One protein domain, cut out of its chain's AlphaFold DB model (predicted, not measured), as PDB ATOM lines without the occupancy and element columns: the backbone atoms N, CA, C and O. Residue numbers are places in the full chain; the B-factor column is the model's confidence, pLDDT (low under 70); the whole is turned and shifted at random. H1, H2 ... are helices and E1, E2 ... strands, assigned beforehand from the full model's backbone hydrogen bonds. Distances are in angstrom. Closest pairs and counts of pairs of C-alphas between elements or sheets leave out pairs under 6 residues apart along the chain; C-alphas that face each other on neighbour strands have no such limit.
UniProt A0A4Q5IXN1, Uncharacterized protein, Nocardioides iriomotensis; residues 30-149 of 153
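Overview. This is residues 30 to 149 of the 153 residues of an uncharacterized protein of Nocardioides iriomotensis (UniProt A0A4Q5IXN1). A four-stranded antiparallel sheet, E3, E4, E6 and E5, has the helix H3 slanting over one face and the short helix H2 beside it on that same face, which makes two layers. A small hairpin, E1 and E2, lies with the short helix H1 toward one end of the longest axis, and the looping link between E3 and E4 reaches out toward the other end. The printed part has 120 residues, with three named helices and six named strands in the order E1, E2, H1, E3, E4, H2, E5, E6, H3. The class is mixed, helices and strands, with under half of the residues in named elements. The whole is compact, with a radius of gyration of the C-alphas of 13.9 A and spans of 42, 30 and 24 A.

Arrangement. E1, residues 36 to 38, and E2, residues 44 to 46, are an antiparallel hairpin, with N 37 and O 45 within hydrogen-bond range at 2.8 A. H1, residues 47 to 52, follows E2 with no residue between. E3, residues 56 to 60, and E4, residues 82 to 86, form a second hairpin; N 83 and O 59 are 2.8 A apart, within hydrogen-bond range. H1 only grazes their sheet, with its residues 47 to 51; its closest C-alpha to E3 is that of Leu 50, 5.6 A from that of Leu 56. H2, residues 102 to 107, comes after a long link. E5, residues 114 to 117, and E6, residues 122 to 126, are a third hairpin, where N 116 and O 124 are 2.8 A apart. E6 is also the antiparallel neighbour of E4, with N 84 and O 123 at 2.8 A, and the sheet runs E3, E4, E6, E5, with E3 and E5 as edge strands. From edge to edge the strands' lines turn by 61 degrees. E4, H2 and E5 make a split strand-helix-strand unit, two strands running the same way with E6 between them in the sheet; its crossover is right-handed. H2 is over E5 at a height of 7.3 A over the sheet, along the strands at 8 degrees on the local plane. H3, residues 132 to 144, is on the same face as H2, at a height of 9.1 A over the sheet. H3 is over E4, with E3 and E6 only just not under it at 2 C-alphas each, and runs slantwise to the strands, at 42 degrees to E4 on the local plane. H3 touches H2 with residues 138 to 143 alone, the closest C-alphas being those of Leu 106 and Ala 142 at 5.0 A. The two helices stand at a steep tilt of 55 degrees, opposite ways. H1 and H3 are close but not clearly touching, with the C-alphas of Val 47 and Val 140 closest at 7.6 A. The closest C-alphas of E1 and H3 are those of Val 37 and Asp 144, 5.8 A apart. E1 and E2 are apart from each strand of the larger sheet. In H1, H2 and H3 every O i to N i+4 pair is within hydrogen-bond range.

Along the chain. E1 begins at C-alpha 36, (-23.263, 14.975, 9.612). E1, E2, H1 and H2 are short. From first to last C-alpha E3 measures 14.0 A, E4 12.9 A, E5 10.2 A and E6 13.4 A. E3 begins at C-alpha 56, (-20.630, 25.110, 17.750). H3, the longest helix, measures 18.7 A and ends at C-alpha 144, (-30.147, 15.288, 14.566).

Size, cuts and confidence. The two C-alphas farthest apart, those of Asp 34 and Gly 74, are 43.0 A apart. The printed part, residues 30 to 149, has no cut. The links E3 to E4, residues 61 to 81, and E4 to H2, residues 87 to 101, are long. In the first, residues 68 to 69 pair with residues 76 to 77, antiparallel. Mean pLDDT of the printed part is 91.3; residue 42 and residues 89 to 91 are under 70.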
ATOM      1  N   GLU A  30     -15.893  14.894  19.974       94.62
ATOM      2  CA  GLU A  30     -14.767  14.363  19.204       94.62
ATOM      3  C   GLU A  30     -15.097  13.011  18.551       94.62
ATOM      4  O   GLU A  30     -14.605  12.727  17.463       94.62
ATOM      5  N   ALA A  31     -15.962  12.196  19.169       95.44
ATOM      6  CA  ALA A  31     -16.443  10.942  18.580       95.44
ATOM      7  C   ALA A  31     -17.442  11.173  17.433       95.44
ATOM      8  O   ALA A  31     -17.700  10.267  16.646       95.44
ATOM      9  N   LEU A  32     -17.979  12.391  17.332       95.50
ATOM     10  CA  LEU A  32     -18.934  12.809  16.314       95.50
ATOM     11  C   LEU A  32     -18.278  13.600  15.185       95.50
ATOM     12  O   LEU A  32     -19.000  14.098  14.341       95.50
ATOM     13  N   ALA A  33     -16.950  13.731  15.130       92.81
ATOM     14  CA  ALA A  33     -16.290  14.598  14.148       92.81
ATOM     15  C   ALA A  33     -16.691  14.299  12.685       92.81
ATOM     16  O   ALA A  33     -16.900  15.231  11.910       92.81
ATOM     17  N   ASP A  34     -16.862  13.019  12.341       93.75
ATOM     18  CA  ASP A  34     -17.274  12.569  11.002       93.75
ATOM     19  C   ASP A  34     -18.804  12.504  10.818       93.75
ATOM     20  O   ASP A  34     -19.291  12.196   9.730       93.75
ATOM     21  N   HIS A  35     -19.578  12.769  11.875       94.94
ATOM     22  CA  HIS A  35     -21.039  12.791  11.831       94.94
ATOM     23  C   HIS A  35     -21.533  14.026  11.078       94.94
ATOM     24  O   HIS A  35     -20.950  15.108  11.187       94.94
ATOM     25  N   THR A  36     -22.630  13.878  10.341       92.94
ATOM     26  CA  THR A  36     -23.263  14.975   9.612       92.94
ATOM     27  C   THR A  36     -24.608  15.341  10.222       92.94
ATOM     28  O   THR A  36     -25.426  14.485  10.548       92.94
ATOM     29  N   VAL A  37     -24.839  16.644  10.372       90.88
ATOM     30  CA  VAL A  37     -26.128  17.205  10.774       90.88
ATOM     31  C   VAL A  37     -26.831  17.801   9.555       90.88
ATOM     32  O   VAL A  37     -26.194  18.500   8.757       90.88
ATOM     33  N   PRO A  38     -28.144  17.573   9.382       88.69
ATOM     34  CA  PRO A  38     -28.884  18.198   8.295       88.69
ATOM     35  C   PRO A  38     -28.990  19.717   8.488       88.69
ATOM     36  O   PRO A  38     -29.208  20.199   9.602       88.69
ATOM     37  N   SER A  39     -28.890  20.464   7.389       86.81
ATOM     38  CA  SER A  39     -29.053  21.923   7.338       86.81
ATOM     39  C   SER A  39     -30.323  22.290   6.562       86.81
ATOM     40  O   SER A  39     -30.882  21.469   5.839       86.81
ATOM     41  N   LEU A  40     -30.822  23.514   6.741       82.88
ATOM     42  CA  LEU A  40     -31.943  24.050   5.961       82.88
ATOM     43  C   LEU A  40     -31.505  24.567   4.583       82.88
ATOM     44  O   LEU A  40     -32.322  24.639   3.670       82.88
ATOM     45  N   GLU A  41     -30.235  24.948   4.437       77.69
ATOM     46  CA  GLU A  41     -29.706  25.586   3.220       77.69
ATOM     47  C   GLU A  41     -28.807  24.657   2.395       77.69
ATOM     48  O   GLU A  41     -28.751  24.766   1.169       77.69
ATOM     49  N   SER A  42     -28.105  23.738   3.058       68.12
ATOM     50  CA  SER A  42     -27.319  22.676   2.431       68.12
ATOM     51  C   SER A  42     -27.929  21.319   2.757       68.12
ATOM     52  O   SER A  42     -28.719  21.191   3.688       68.12
ATOM     53  N   THR A  43     -27.557  20.282   2.005       75.06
ATOM     54  CA  THR A  43     -28.009  18.923   2.319       75.06
ATOM     55  C   THR A  43     -27.547  18.499   3.712       75.06
ATOM     56  O   THR A  43     -28.363  18.024   4.492       75.06
ATOM     57  N   GLU A  44     -26.271  18.716   4.050       87.12
ATOM     58  CA  GLU A  44     -25.668  18.299   5.323       87.12
ATOM     59  C   GLU A  44     -24.439  19.169   5.664       87.12
ATOM     60  O   GLU A  44     -23.830  19.763   4.768       87.12
ATOM     61  N   VAL A  45     -24.080  19.251   6.949       89.12
ATOM     62  CA  VAL A  45     -22.844  19.877   7.460       89.12
ATOM     63  C   VAL A  45     -22.175  18.907   8.428       89.12
ATOM     64  O   VAL A  45     -22.850  18.339   9.287       89.12
ATOM     65  N   SER A  46     -20.862  18.700   8.318       92.31
ATOM     66  CA  SER A  46     -20.158  17.825   9.263       92.31
ATOM     67  C   SER A  46     -19.935  18.510  10.614       92.31
ATOM     68  O   SER A  46     -19.669  19.712  10.693       92.31
ATOM     69  N   VAL A  47     -19.992  17.746  11.702       93.44
ATOM     70  CA  VAL A  47     -19.677  18.253  13.047       93.44
ATOM     71  C   VAL A  47     -18.226  18.731  13.110       93.44
ATOM     72  O   VAL A  47     -17.953  19.767  13.711       93.44
ATOM     73  N   GLY A  48     -17.299  18.037  12.443       92.62
ATOM     74  CA  GLY A  48     -15.908  18.467  12.319       92.62
ATOM     75  C   GLY A  48     -15.773  19.872  11.726       92.62
ATOM     76  O   GLY A  48     -15.013  20.683  12.254       92.62
ATOM     77  N   GLU A  49     -16.550  20.206  10.692       90.81
ATOM     78  CA  GLU A  49     -16.598  21.566  10.138       90.81
ATOM     79  C   GLU A  49     -17.207  22.572  11.119       90.81
ATOM     80  O   GLU A  49     -16.685  23.682  11.241       90.81
ATOM     81  N   LEU A  50     -18.272  22.203  11.842       91.25
ATOM     82  CA  LEU A  50     -18.865  23.086  12.853       91.25
ATOM     83  C   LEU A  50     -17.851  23.454  13.939       91.25
ATOM     84  O   LEU A  50     -17.757  24.618  14.321       91.25
ATOM     85  N   LEU A  51     -17.063  22.483  14.399       92.38
ATOM     86  CA  LEU A  51     -16.021  22.705  15.399       92.38
ATOM     87  C   LEU A  51     -14.846  23.506  14.829       92.38
ATOM     88  O   LEU A  51     -14.402  24.470  15.449       92.38
ATOM     89  N   ALA A  52     -14.363  23.155  13.633       91.19
ATOM     90  CA  ALA A  52     -13.236  23.832  12.989       91.19
ATOM     91  C   ALA A  52     -13.512  25.316  12.692       91.19
ATOM     92  O   ALA A  52     -12.580  26.115  12.600       91.19
ATOM     93  N   HIS A  53     -14.787  25.686  12.542       89.25
ATOM     94  CA  HIS A  53     -15.228  27.057  12.299       89.25
ATOM     95  C   HIS A  53     -15.837  27.745  13.523       89.25
ATOM     96  O   HIS A  53     -16.411  28.823  13.369       89.25
ATOM     97  N   GLU A  54     -15.733  27.145  14.714       90.75
ATOM     98  CA  GLU A  54     -16.321  27.672  15.955       90.75
ATOM     99  C   GLU A  54     -17.833  27.969  15.829       90.75
ATOM    100  O   GLU A  54     -18.384  28.841  16.509       90.75
ATOM    101  N   ALA A  55     -18.512  27.249  14.929       91.62
ATOM    102  CA  ALA A  55     -19.947  27.349  14.699       91.62
ATOM    103  C   ALA A  55     -20.749  26.597  15.768       91.62
ATOM    104  O   ALA A  55     -21.931  26.879  15.937       91.62
ATOM    105  N   LEU A  56     -20.113  25.692  16.516       94.38
ATOM    106  CA  LEU A  56     -20.630  25.110  17.750       94.38
ATOM    107  C   LEU A  56     -19.558  25.233  18.837       94.38
ATOM    108  O   LEU A  56     -18.441  24.754  18.661       94.38
ATOM    109  N   ASP A  57     -19.910  25.857  19.956       95.56
ATOM    110  CA  ASP A  57     -19.027  26.017  21.114       95.56
ATOM    111  C   ASP A  57     -19.805  25.801  22.415       95.56
ATOM    112  O   ASP A  57     -20.982  26.158  22.510       95.56
ATOM    113  N   ALA A  58     -19.141  25.254  23.432       96.69
ATOM    114  CA  ALA A  58     -19.668  25.173  24.786       96.69
ATOM    115  C   ALA A  58     -18.603  25.583  25.800       96.69
ATOM    116  O   ALA A  58     -17.551  24.956  25.925       96.69
ATOM    117  N   ARG A  59     -18.927  26.583  26.618       95.94
ATOM    118  CA  ARG A  59     -18.049  27.073  27.684       95.94
ATOM    119  C   ARG A  59     -18.754  27.066  29.035       95.94
ATOM    120  O   ARG A  59     -19.959  27.313  29.086       95.94
ATOM    121  N   PRO A  60     -18.043  26.820  30.146       96.06
ATOM    122  CA  PRO A  60     -18.626  26.958  31.473       96.06
ATOM    123  C   PRO A  60     -19.188  28.369  31.692       96.06
ATOM    124  O   PRO A  60     -18.553  29.358  31.312       96.06
ATOM    125  N   VAL A  61     -20.358  28.479  32.323       93.69
ATOM    126  CA  VAL A  61     -20.848  29.786  32.789       93.69
ATOM    127  C   VAL A  61     -19.986  30.296  33.939       93.69
ATOM    128  O   VAL A  61     -19.511  29.523  34.780       93.69
ATOM    129  N   LEU A  62     -19.843  31.617  34.020       89.56
ATOM    130  CA  LEU A  62     -19.281  32.255  35.203       89.56
ATOM    131  C   LEU A  62     -20.198  32.004  36.415       89.56
ATOM    132  O   LEU A  62     -21.412  31.861  36.240       89.56
ATOM    133  N   PRO A  63     -19.659  31.947  37.648       85.38
ATOM    134  CA  PRO A  63     -20.455  31.693  38.852       85.38
ATOM    135  C   PRO A  63     -21.677  32.612  39.003       85.38
ATOM    136  O   PRO A  63     -22.749  32.135  39.378       85.38
ATOM    137  N   ASP A  64     -21.532  33.887  38.642       85.44
ATOM    138  CA  ASP A  64     -22.597  34.890  38.744       85.44
ATOM    139  C   ASP A  64     -23.676  34.737  37.655       85.44
ATOM    140  O   ASP A  64     -24.824  35.126  37.860       85.44
ATOM    141  N   ASP A  65     -23.352  34.066  36.545       88.25
ATOM    142  CA  ASP A  65     -24.231  33.866  35.382       88.25
ATOM    143  C   ASP A  65     -24.984  32.526  35.406       88.25
ATOM    144  O   ASP A  65     -25.696  32.172  34.460       88.25
ATOM    145  N   ARG A  66     -24.845  31.750  36.488       91.00
ATOM    146  CA  ARG A  66     -25.523  30.449  36.644       91.00
ATOM    147  C   ARG A  66     -27.029  30.556  36.743       91.00
ATOM    148  O   ARG A  66     -27.716  29.548  36.608       91.00
ATOM    149  N   PHE A  67     -27.544  31.740  37.029       93.38
ATOM    150  CA  PHE A  67     -28.965  31.950  37.197       93.38
ATOM    151  C   PHE A  67     -29.432  33.085  36.305       93.38
ATOM    152  O   PHE A  67     -28.792  34.126  36.235       93.38
ATOM    153  N   VAL A  68     -30.580  32.886  35.669       91.38
ATOM    154  CA  VAL A  68     -31.249  33.909  34.869       91.38
ATOM    155  C   VAL A  68     -32.533  34.300  35.574       91.38
ATOM    156  O   VAL A  68     -33.277  33.439  36.042       91.38
ATOM    157  N   THR A  69     -32.795  35.598  35.652       91.38
ATOM    158  CA  THR A  69     -34.065  36.121  36.154       91.38
ATOM    159  C   THR A  69     -34.961  36.429  34.968       91.38
ATOM    160  O   THR A  69     -34.612  37.252  34.125       91.38
ATOM    161  N   LEU A  70     -36.118  35.773  34.899       86.69
ATOM    162  CA  LEU A  70     -37.077  35.994  33.825       86.69
ATOM    163  C   LEU A  70     -37.691  37.402  33.938       86.69
ATOM    164  O   LEU A  70     -38.285  37.702  34.979       86.69
ATOM    165  N   PRO A  71     -37.626  38.248  32.888       82.31
ATOM    166  CA  PRO A  71     -38.062  39.647  32.961       82.31
ATOM    167  C   PRO A  71     -39.517  39.849  33.403       82.31
ATOM    168  O   PRO A  71     -39.826  40.827  34.074       82.31
ATOM    169  N   HIS A  72     -40.410  38.922  33.044       84.31
ATOM    170  CA  HIS A  72     -41.853  39.073  33.260       84.31
ATOM    171  C   HIS A  72     -42.355  38.471  34.578       84.31
ATOM    172  O   HIS A  72     -43.328  38.964  35.138       84.31
ATOM    173  N   SER A  73     -41.720  37.408  35.079       88.94
ATOM    174  CA  SER A  73     -42.153  36.724  36.307       88.94
ATOM    175  C   SER A  73     -41.267  37.025  37.513       88.94
ATOM    176  O   SER A  73     -41.647  36.708  38.637       88.94
ATOM    177  N   GLY A  74     -40.063  37.571  37.300       88.94
ATOM    178  CA  GLY A  74     -39.035  37.672  38.339       88.94
ATOM    179  C   GLY A  74     -38.534  36.307  38.827       88.94
ATOM    180  O   GLY A  74     -37.754  36.238  39.777       88.94
ATOM    181  N   GLN A  75     -38.973  35.211  38.200       91.81
ATOM    182  CA  GLN A  75     -38.567  33.867  38.573       91.81
ATOM    183  C   GLN A  75     -37.099  33.660  38.216       91.81
ATOM    184  O   GLN A  75     -36.662  33.944  37.100       91.81
ATOM    185  N   ARG A  76     -36.353  33.114  39.172       93.06
ATOM    186  CA  ARG A  76     -34.953  32.744  38.997       93.06
ATOM    187  C   ARG A  76     -34.859  31.313  38.467       93.06
ATOM    188  O   ARG A  76     -35.269  30.375  39.147       93.06
ATOM    189  N   LEU A  77     -34.306  31.148  37.270       92.38
ATOM    190  CA  LEU A  77     -33.999  29.860  36.651       92.38
ATOM    191  C   LEU A  77     -32.517  29.531  36.822       92.38
ATOM    192  O   LEU A  77     -31.671  30.403  36.668       92.38
ATOM    193  N   GLY A  78     -32.201  28.273  37.126       92.69
ATOM    194  CA  GLY A  78     -30.827  27.787  37.292       92.69
ATOM    195  C   GLY A  78     -30.690  26.786  38.448       92.69
ATOM    196  O   GLY A  78     -31.668  26.542  39.164       92.69
ATOM    197  N   PRO A  79     -29.510  26.177  38.634       94.25
ATOM    198  CA  PRO A  79     -28.239  26.580  38.038       94.25
ATOM    199  C   PRO A  79     -28.043  26.071  36.602       94.25
ATOM    200  O   PRO A  79     -28.355  24.927  36.280       94.25
ATOM    201  N   PHE A  80     -27.492  26.930  35.754       96.56
ATOM    202  CA  PHE A  80     -26.874  26.564  34.487       96.56
ATOM    203  C   PHE A  80     -25.377  26.341  34.703       96.56
ATOM    204  O   PHE A  80     -24.780  26.908  35.617       96.56
ATOM    205  N   HIS A  81     -24.786  25.501  33.865       97.38
ATOM    206  CA  HIS A  81     -23.398  25.055  33.962       97.38
ATOM    207  C   HIS A  81     -22.601  25.425  32.709       97.38
ATOM    208  O   HIS A  81     -21.413  25.732  32.805       97.38
ATOM    209  N   TYR A  82     -23.274  25.509  31.560       97.81
ATOM    210  CA  TYR A  82     -22.672  25.819  30.271       97.81
ATOM    211  C   TYR A  82     -23.449  26.898  29.518       97.81
ATOM    212  O   TYR A  82     -24.674  26.974  29.607       97.81
ATOM    213  N   LEU A  83     -22.712  27.707  28.759       96.81
ATOM    214  CA  LEU A  83     -23.204  28.485  27.630       96.81
ATOM    215  C   LEU A  83     -22.810  27.742  26.367       96.81
ATOM    216  O   LEU A  83     -21.621  27.558  26.117       96.81
ATOM    217  N   VAL A  84     -23.807  27.334  25.598       97.00
ATOM    218  CA  VAL A  84     -23.650  26.716  24.289       97.00
ATOM    219  C   VAL A  84     -24.044  27.739  23.244       97.00
ATOM    220  O   VAL A  84     -25.110  28.346  23.348       97.00
ATOM    221  N   ARG A  85     -23.184  27.946  22.255       95.19
ATOM    222  CA  ARG A  85     -23.434  28.855  21.141       95.19
ATOM    223  C   ARG A  85     -23.449  28.067  19.841       95.19
ATOM    224  O   ARG A  85     -22.525  27.297  19.595       95.19
ATOM    225  N   ILE A  86     -24.469  28.296  19.022       91.19
ATOM    226  CA  ILE A  86     -24.533  27.843  17.632       91.19
ATOM    227  C   ILE A  86     -24.527  29.079  16.748       91.19
ATOM    228  O   ILE A  86     -25.402  29.919  16.901       91.19
ATOM    229  N   THR A  87     -23.570  29.186  15.833       85.81
ATOM    230  CA  THR A  87     -23.500  30.308  14.886       85.81
ATOM    231  C   THR A  87     -23.941  29.850  13.499       85.81
ATOM    232  O   THR A  87     -23.462  28.831  13.007       85.81
ATOM    233  N   GLU A  88     -24.803  30.618  12.831       71.00
ATOM    234  CA  GLU A  88     -25.373  30.261  11.516       71.00
ATOM    235  C   GLU A  88     -24.415  30.479  10.314       71.00
ATOM    236  O   GLU A  88     -24.842  30.556   9.165       71.00
ATOM    237  N   THR A  89     -23.091  30.552  10.517       65.38
ATOM    238  CA  THR A  89     -22.114  30.865   9.444       65.38
ATOM    239  C   THR A  89     -22.034  29.823   8.323       65.38
ATOM    240  O   THR A  89     -21.430  30.096   7.284       65.38
ATOM    241  N   ARG A  90     -22.621  28.635   8.510       64.94
ATOM    242  CA  ARG A  90     -22.625  27.521   7.542       64.94
ATOM    243  C   ARG A  90     -24.033  27.056   7.162       64.94
ATOM    244  O   ARG A  90     -24.223  25.916   6.748       64.94
ATOM    245  N   GLY A  91     -24.989  27.970   7.265       67.31
ATOM    246  CA  GLY A  91     -26.392  27.715   6.998       67.31
ATOM    247  C   GLY A  91     -27.155  27.385   8.269       67.31
ATOM    248  O   GLY A  91     -26.597  27.038   9.316       67.31
ATOM    249  N   ARG A  92     -28.467  27.546   8.176       84.38
ATOM    250  CA  ARG A  92     -29.358  27.460   9.322       84.38
ATOM    251  C   ARG A  92     -29.608  25.998   9.712       84.38
ATOM    252  O   ARG A  92     -30.167  25.234   8.932       84.38
ATOM    253  N   LEU A  93     -29.184  25.594  10.913       86.69
ATOM    254  CA  LEU A  93     -29.232  24.188  11.360       86.69
ATOM    255  C   LEU A  93     -30.599  23.762  11.928       86.69
ATOM    256  O   LEU A  93     -30.912  22.569  11.996       86.69
ATOM    257  N   PHE A  94     -31.413  24.729  12.340       86.88
ATOM    258  CA  PHE A  94     -32.734  24.517  12.924       86.88
ATOM    259  C   PHE A  94     -33.661  25.690  12.586       86.88
ATOM    260  O   PHE A  94     -33.202  26.785  12.272       86.88
ATOM    261  N   ASP A  95     -34.968  25.461  12.626       87.94
ATOM    262  CA  ASP A  95     -35.979  26.480  12.351       87.94
ATOM    263  C   ASP A  95     -36.757  26.801  13.632       87.94
ATOM    264  O   ASP A  95     -37.294  25.910  14.286       87.94
ATOM    265  N   ASP A  96     -36.852  28.081  13.984       85.06
ATOM    266  CA  ASP A  96     -37.640  28.546  15.131       85.06
ATOM    267  C   ASP A  96     -39.142  28.307  14.951       85.06
ATOM    268  O   ASP A  96     -39.883  28.244  15.931       85.06
ATOM    269  N   ALA A  97     -39.597  28.165  13.704       86.00
ATOM    270  CA  ALA A  97     -40.965  27.788  13.382       86.00
ATOM    271  C   ALA A  97     -41.178  26.263  13.360       86.00
ATOM    272  O   ALA A  97     -42.297  25.813  13.098       86.00
ATOM    273  N   ALA A  98     -40.139  25.456  13.617       86.75
ATOM    274  CA  ALA A  98     -40.229  24.008  13.518       86.75
ATOM    275  C   ALA A  98     -41.210  23.381  14.525       86.75
ATOM    276  O   ALA A  98     -41.457  23.929  15.600       86.75
ATOM    277  N   PRO A  99     -41.749  22.181  14.222       83.19
ATOM    278  CA  PRO A  99     -42.667  21.480  15.120       83.19
ATOM    279  C   PRO A  99     -42.090  21.116  16.494       83.19
ATOM    280  O   PRO A  99     -42.857  20.748  17.384       83.19
ATOM    281  N   ALA A 100     -40.766  21.106  16.647       89.44
ATOM    282  CA  ALA A 100     -40.088  20.941  17.922       89.44
ATOM    283  C   ALA A 100     -39.043  22.045  18.094       89.44
ATOM    284  O   ALA A 100     -38.202  22.244  17.218       89.44
ATOM    285  N   ALA A 101     -39.070  22.719  19.242       92.50
ATOM    286  CA  ALA A 101     -38.043  23.685  19.586       92.50
ATOM    287  C   ALA A 101     -36.713  22.967  19.888       92.50
ATOM    288  O   ALA A 101     -36.684  21.846  20.418       92.50
ATOM    289  N   LEU A 102     -35.592  23.601  19.533       93.25
ATOM    290  CA  LEU A 102     -34.271  23.007  19.741       93.25
ATOM    291  C   LEU A 102     -33.939  22.864  21.233       93.25
ATOM    292  O   LEU A 102     -33.357  21.862  21.637       93.25
ATOM    293  N   ASP A 103     -34.341  23.821  22.067       94.56
ATOM    294  CA  ASP A 103     -34.152  23.787  23.518       94.56
ATOM    295  C   ASP A 103     -34.980  22.695  24.205       94.56
ATOM    296  O   ASP A 103     -34.473  22.041  25.121       94.56
ATOM    297  N   ASP A 104     -36.191  22.417  23.718       94.94
ATOM    298  CA  ASP A 104     -36.974  21.257  24.160       94.94
ATOM    299  C   ASP A 104     -36.262  19.950  23.793       94.94
ATOM    300  O   ASP A 104     -36.084  19.064  24.629       94.94
ATOM    301  N   THR A 105     -35.784  19.845  22.552       96.00
ATOM    302  CA  THR A 105     -35.066  18.651  22.084       96.00
ATOM    303  C   THR A 105     -33.759  18.436  22.850       96.00
ATOM    304  O   THR A 105     -33.445  17.308  23.237       96.00
ATOM    305  N   LEU A 106     -33.018  19.508  23.134       96.88
ATOM    306  CA  LEU A 106     -31.805  19.459  23.945       96.88
ATOM    307  C   LEU A 106     -32.106  19.066  25.396       96.88
ATOM    308  O   LEU A 106     -31.350  18.302  25.990       96.88
ATOM    309  N   SER A 107     -33.234  19.517  25.952       97.12
ATOM    310  CA  SER A 107     -33.664  19.157  27.312       97.12
ATOM    311  C   SER A 107     -33.972  17.667  27.481       97.12
ATOM    312  O   SER A 107     -33.969  17.174  28.604       97.12
ATOM    313  N   THR A 108     -34.227  16.940  26.388       96.62
ATOM    314  CA  THR A 108     -34.435  15.480  26.422       96.62
ATOM    315  C   THR A 108     -33.150  14.655  26.337       96.62
ATOM    316  O   THR A 108     -33.210  13.434  26.477       96.62
ATOM    317  N   GLN A 109     -31.993  15.285  26.114       97.50
ATOM    318  CA  GLN A 109     -30.723  14.572  25.985       97.50
ATOM    319  C   GLN A 109     -30.220  14.070  27.340       97.50
ATOM    320  O   GLN A 109     -30.400  14.711  28.380       97.50
ATOM    321  N   ALA A 110     -29.541  12.924  27.333       96.19
ATOM    322  CA  ALA A 110     -29.004  12.327  28.546       96.19
ATOM    323  C   ALA A 110     -28.007  13.267  29.249       96.19
ATOM    324  O   ALA A 110     -27.095  13.822  28.638       96.19
ATOM    325  N   GLY A 111     -28.186  13.446  30.559       96.19
ATOM    326  CA  GLY A 111     -27.340  14.310  31.388       96.19
ATOM    327  C   GLY A 111     -27.677  15.805  31.330       96.19
ATOM    328  O   GLY A 111     -27.178  16.555  32.175       96.19
ATOM    329  N   VAL A 112     -28.549  16.236  30.410       97.75
ATOM    330  CA  VAL A 112     -29.094  17.596  30.399       97.75
ATOM    331  C   VAL A 112     -30.223  17.686  31.423       97.75
ATOM    332  O   VAL A 112     -31.202  16.953  31.380       97.75
ATOM    333  N   GLU A 113     -30.075  18.591  32.384       97.38
ATOM    334  CA  GLU A 113     -31.030  18.785  33.480       97.38
ATOM    335  C   GLU A 113     -32.016  19.919  33.183       97.38
ATOM    336  O   GLU A 113     -33.109  19.966  33.744       97.38
ATOM    337  N   ARG A 114     -31.587  20.888  32.367       95.81
ATOM    338  CA  ARG A 114     -32.376  22.054  31.956       95.81
ATOM    339  C   ARG A 114     -31.717  22.777  30.797       95.81
ATOM    340  O   ARG A 114     -30.487  22.842  30.721       95.81
ATOM    341  N   VAL A 115     -32.541  23.437  30.000       96.81
ATOM    342  CA  VAL A 115     -32.105  24.362  28.960       96.81
ATOM    343  C   VAL A 115     -32.880  25.660  29.105       96.81
ATOM    344  O   VAL A 115     -34.049  25.674  29.482       96.81
ATOM    345  N   HIS A 116     -32.207  26.770  28.848       94.62
ATOM    346  CA  HIS A 116     -32.850  28.052  28.640       94.62
ATOM    347  C   HIS A 116     -32.210  28.728  27.444       94.62
ATOM    348  O   HIS A 116     -30.998  28.940  27.419       94.62
ATOM    349  N   ARG A 117     -33.029  29.062  26.458       92.69
ATOM    350  CA  ARG A 117     -32.583  29.784  25.281       92.69
ATOM    351  C   ARG A 117     -32.510  31.286  25.567       92.69
ATOM    352  O   ARG A 117     -33.467  31.871  26.064       92.69
ATOM    353  N   ASP A 118     -31.369  31.888  25.249       89.38
ATOM    354  CA  ASP A 118     -31.027  33.291  25.506       89.38
ATOM    355  C   ASP A 118     -30.774  34.001  24.161       89.38
ATOM    356  O   ASP A 118     -29.642  34.220  23.741       89.38
ATOM    357  N   GLY A 119     -31.847  34.288  23.419       86.06
ATOM    358  CA  GLY A 119     -31.771  34.809  22.048       86.06
ATOM    359  C   GLY A 119     -31.745  33.710  20.980       86.06
ATOM    360  O   GLY A 119     -32.230  32.604  21.199       86.06
ATOM    361  N   LEU A 120     -31.230  34.018  19.786       84.06
ATOM    362  CA  LEU A 120     -31.310  33.091  18.648       84.06
ATOM    363  C   LEU A 120     -30.258  31.978  18.707       84.06
ATOM    364  O   LEU A 120     -30.584  30.826  18.442       84.06
ATOM    365  N   GLU A 121     -29.034  32.317  19.105       89.81
ATOM    366  CA  GLU A 121     -27.843  31.472  18.937       89.81
ATOM    367  C   GLU A 121     -27.281  30.915  20.252       89.81
ATOM    368  O   GLU A 121     -26.360  30.099  20.239       89.81
ATOM    369  N   LEU A 122     -27.792  31.368  21.399       93.50
ATOM    370  CA  LEU A 122     -27.203  31.093  22.707       93.50
ATOM    371  C   LEU A 122     -28.157  30.285  23.588       93.50
ATOM    372  O   LEU A 122     -29.328  30.623  23.762       93.50
ATOM    373  N   PHE A 123     -27.623  29.234  24.195       96.12
ATOM    374  CA  PHE A 123     -28.342  28.320  25.068       96.12
ATOM    375  C   PHE A 123     -27.590  28.181  26.384       96.12
ATOM    376  O   PHE A 123     -26.392  27.911  26.425       96.12
ATOM    377  N   ARG A 124     -28.302  28.335  27.492       97.06
ATOM    378  CA  ARG A 124     -27.803  28.029  28.828       97.06
ATOM    379  C   ARG A 124     -28.229  26.620  29.185       97.06
ATOM    380  O   ARG A 124     -29.418  26.318  29.197       97.06
ATOM    381  N   VAL A 125     -27.264  25.769  29.502       97.94
ATOM    382  CA  VAL A 125     -27.495  24.347  29.762       97.94
ATOM    383  C   VAL A 125     -27.072  24.022  31.183       97.94
ATOM    384  O   VAL A 125     -25.937  24.284  31.589       97.94
ATOM    385  N   GLY A 126     -27.987  23.466  31.971       97.56
ATOM    386  CA  GLY A 126     -27.645  22.853  33.246       97.56
ATOM    387  C   GLY A 126     -27.301  21.392  33.011       97.56
ATOM    388  O   GLY A 126     -28.165  20.615  32.629       97.56
ATOM    389  N   ALA A 127     -26.039  21.040  33.225       97.25
ATOM    390  CA  ALA A 127     -25.547  19.675  33.111       97.25
ATOM    391  C   ALA A 127     -24.388  19.484  34.096       97.25
ATOM    392  O   ALA A 127     -23.222  19.660  33.752       97.25
ATOM    393  N   THR A 128     -24.699  19.187  35.358       96.19
ATOM    394  CA  THR A 128     -23.721  19.251  36.459       96.19
ATOM    395  C   THR A 128     -22.585  18.240  36.288       96.19
ATOM    396  O   THR A 128     -21.466  18.457  36.754       96.19
ATOM    397  N   ARG A 129     -22.881  17.107  35.638       96.88
ATOM    398  CA  ARG A 129     -21.986  15.943  35.541       96.88
ATOM    399  C   ARG A 129     -21.420  15.712  34.139       96.88
ATOM    400  O   ARG A 129     -20.698  14.736  33.947       96.88
ATOM    401  N   MET A 130     -21.723  16.586  33.185       97.94
ATOM    402  CA  MET A 130     -21.184  16.530  31.823       97.94
ATOM    403  C   MET A 130     -19.992  17.471  31.699       97.94
ATOM    404  O   MET A 130     -19.935  18.454  32.423       97.94
ATOM    405  N   CYS A 131     -19.045  17.172  30.808       97.62
ATOM    406  CA  CYS A 131     -18.003  18.114  30.401       97.62
ATOM    407  C   CYS A 131     -18.483  18.948  29.196       97.62
ATOM    408  O   CYS A 131     -19.505  18.632  28.586       97.62
ATOM    409  N   ALA A 132     -17.727  19.982  28.808       96.94
ATOM    410  CA  ALA A 132     -18.080  20.837  27.666       96.94
ATOM    411  C   ALA A 132     -18.257  20.041  26.359       96.94
ATOM    412  O   ALA A 132     -19.235  20.244  25.645       96.94
ATOM    413  N   SER A 133     -17.359  19.085  26.091       97.25
ATOM    414  CA  SER A 133     -17.452  18.218  24.912       97.25
ATOM    415  C   SER A 133     -18.735  17.375  24.904       97.25
ATOM    416  O   SER A 133     -19.413  17.299  23.883       97.25
ATOM    417  N   GLY A 134     -19.133  16.807  26.046       97.75
ATOM    418  CA  GLY A 134     -20.386  16.053  26.120       97.75
ATOM    419  C   GLY A 134     -21.622  16.928  25.930       97.75
ATOM    420  O   GLY A 134     -22.600  16.494  25.333       97.75
ATOM    421  N   VAL A 135     -21.585  18.179  26.395       97.94
ATOM    422  CA  VAL A 135     -22.679  19.131  26.156       97.94
ATOM    423  C   VAL A 135     -22.778  19.500  24.673       97.94
ATOM    424  O   VAL A 135     -23.884  19.578  24.144       97.94
ATOM    425  N   MET A 136     -21.649  19.665  23.978       97.50
ATOM    426  CA  MET A 136     -21.653  19.841  22.520       97.50
ATOM    427  C   MET A 136     -22.191  18.602  21.800       97.50
ATOM    428  O   MET A 136     -23.000  18.748  20.890       97.50
ATOM    429  N   ALA A 137     -21.827  17.392  22.238       97.69
ATOM    430  CA  ALA A 137     -22.390  16.160  21.686       97.69
ATOM    431  C   ALA A 137     -23.916  16.102  21.864       97.69
ATOM    432  O   ALA A 137     -24.632  15.827  20.906       97.69
ATOM    433  N   ALA A 138     -24.433  16.449  23.046       97.88
ATOM    434  CA  ALA A 138     -25.875  16.545  23.278       97.88
ATOM    435  C   ALA A 138     -26.546  17.572  22.349       97.88
ATOM    436  O   ALA A 138     -27.631  17.317  21.831       97.88
ATOM    437  N   MET A 139     -25.893  18.707  22.083       97.31
ATOM    438  CA  MET A 139     -26.389  19.680  21.108       97.31
ATOM    439  C   MET A 139     -26.439  19.104  19.688       97.31
ATOM    440  O   MET A 139     -27.449  19.258  19.008       97.31
ATOM    441  N   VAL A 140     -25.403  18.382  19.255       96.38
ATOM    442  CA  VAL A 140     -25.402  17.680  17.961       96.38
ATOM    443  C   VAL A 140     -26.552  16.672  17.885       96.38
ATOM    444  O   VAL A 140     -27.310  16.682  16.920       96.38
ATOM    445  N   ARG A 141     -26.764  15.863  18.930       96.12
ATOM    446  CA  ARG A 141     -27.889  14.910  18.988       96.12
ATOM    447  C   ARG A 141     -29.252  15.596  18.969       96.12
ATOM    448  O   ARG A 141     -30.202  15.065  18.399       96.12
ATOM    449  N   ALA A 142     -29.362  16.786  19.553       95.50
ATOM    450  CA  ALA A 142     -30.580  17.576  19.453       95.50
ATOM    451  C   ALA A 142     -30.812  18.081  18.019       95.50
ATOM    452  O   ALA A 142     -31.938  18.026  17.525       95.50
ATOM    453  N   LEU A 143     -29.747  18.499  17.331       93.38
ATOM    454  CA  LEU A 143     -29.784  18.890  15.921       93.38
ATOM    455  C   LEU A 143     -30.079  17.707  14.988       93.38
ATOM    456  O   LEU A 143     -30.673  17.914  13.934       93.38
ATOM    457  N   ASP A 144     -29.765  16.468  15.359       92.75
ATOM    458  CA  ASP A 144     -30.147  15.288  14.566       92.75
ATOM    459  C   ASP A 144     -31.662  15.083  14.489       92.75
ATOM    460  O   ASP A 144     -32.157  14.449  13.554       92.75
ATOM    461  N   ASN A 145     -32.432  15.638  15.428       91.81
ATOM    462  CA  ASN A 145     -33.878  15.491  15.408       91.81
ATOM    463  C   ASN A 145     -34.474  16.210  14.184       91.81
ATOM    464  O   ASN A 145     -34.451  17.440  14.116       91.81
ATOM    465  N   PRO A 146     -35.101  15.497  13.233       88.75
ATOM    466  CA  PRO A 146     -35.649  16.128  12.035       88.75
ATOM    467  C   PRO A 146     -36.772  17.124  12.350       88.75
ATOM    468  O   PRO A 146     -37.048  18.001  11.542       88.75
ATOM    469  N   ARG A 147     -37.412  17.023  13.524       90.06
ATOM    470  CA  ARG A 147     -38.500  17.917  13.941       90.06
ATOM    471  C   ARG A 147     -38.034  19.311  14.343       90.06
ATOM    472  O   ARG A 147     -38.897  20.167  14.503       90.06
ATOM    473  N   VAL A 148     -36.727  19.537  14.504       89.81
ATOM    474  CA  VAL A 148     -36.169  20.884  14.724       89.81
ATOM    475  C   VAL A 148     -35.999  21.664  13.417       89.81
ATOM    476  O   VAL A 148     -35.479  22.775  13.417       89.81
ATOM    477  N   ARG A 149     -36.436  21.096  12.286       89.38
ATOM    478  CA  ARG A 149     -36.429  21.724  10.964       89.38
ATOM    479  C   ARG A 149     -37.799  21.586  10.308       89.38
ATOM    480  O   ARG A 149     -38.442  20.541  10.403       89.38
TER     481      ARG A 149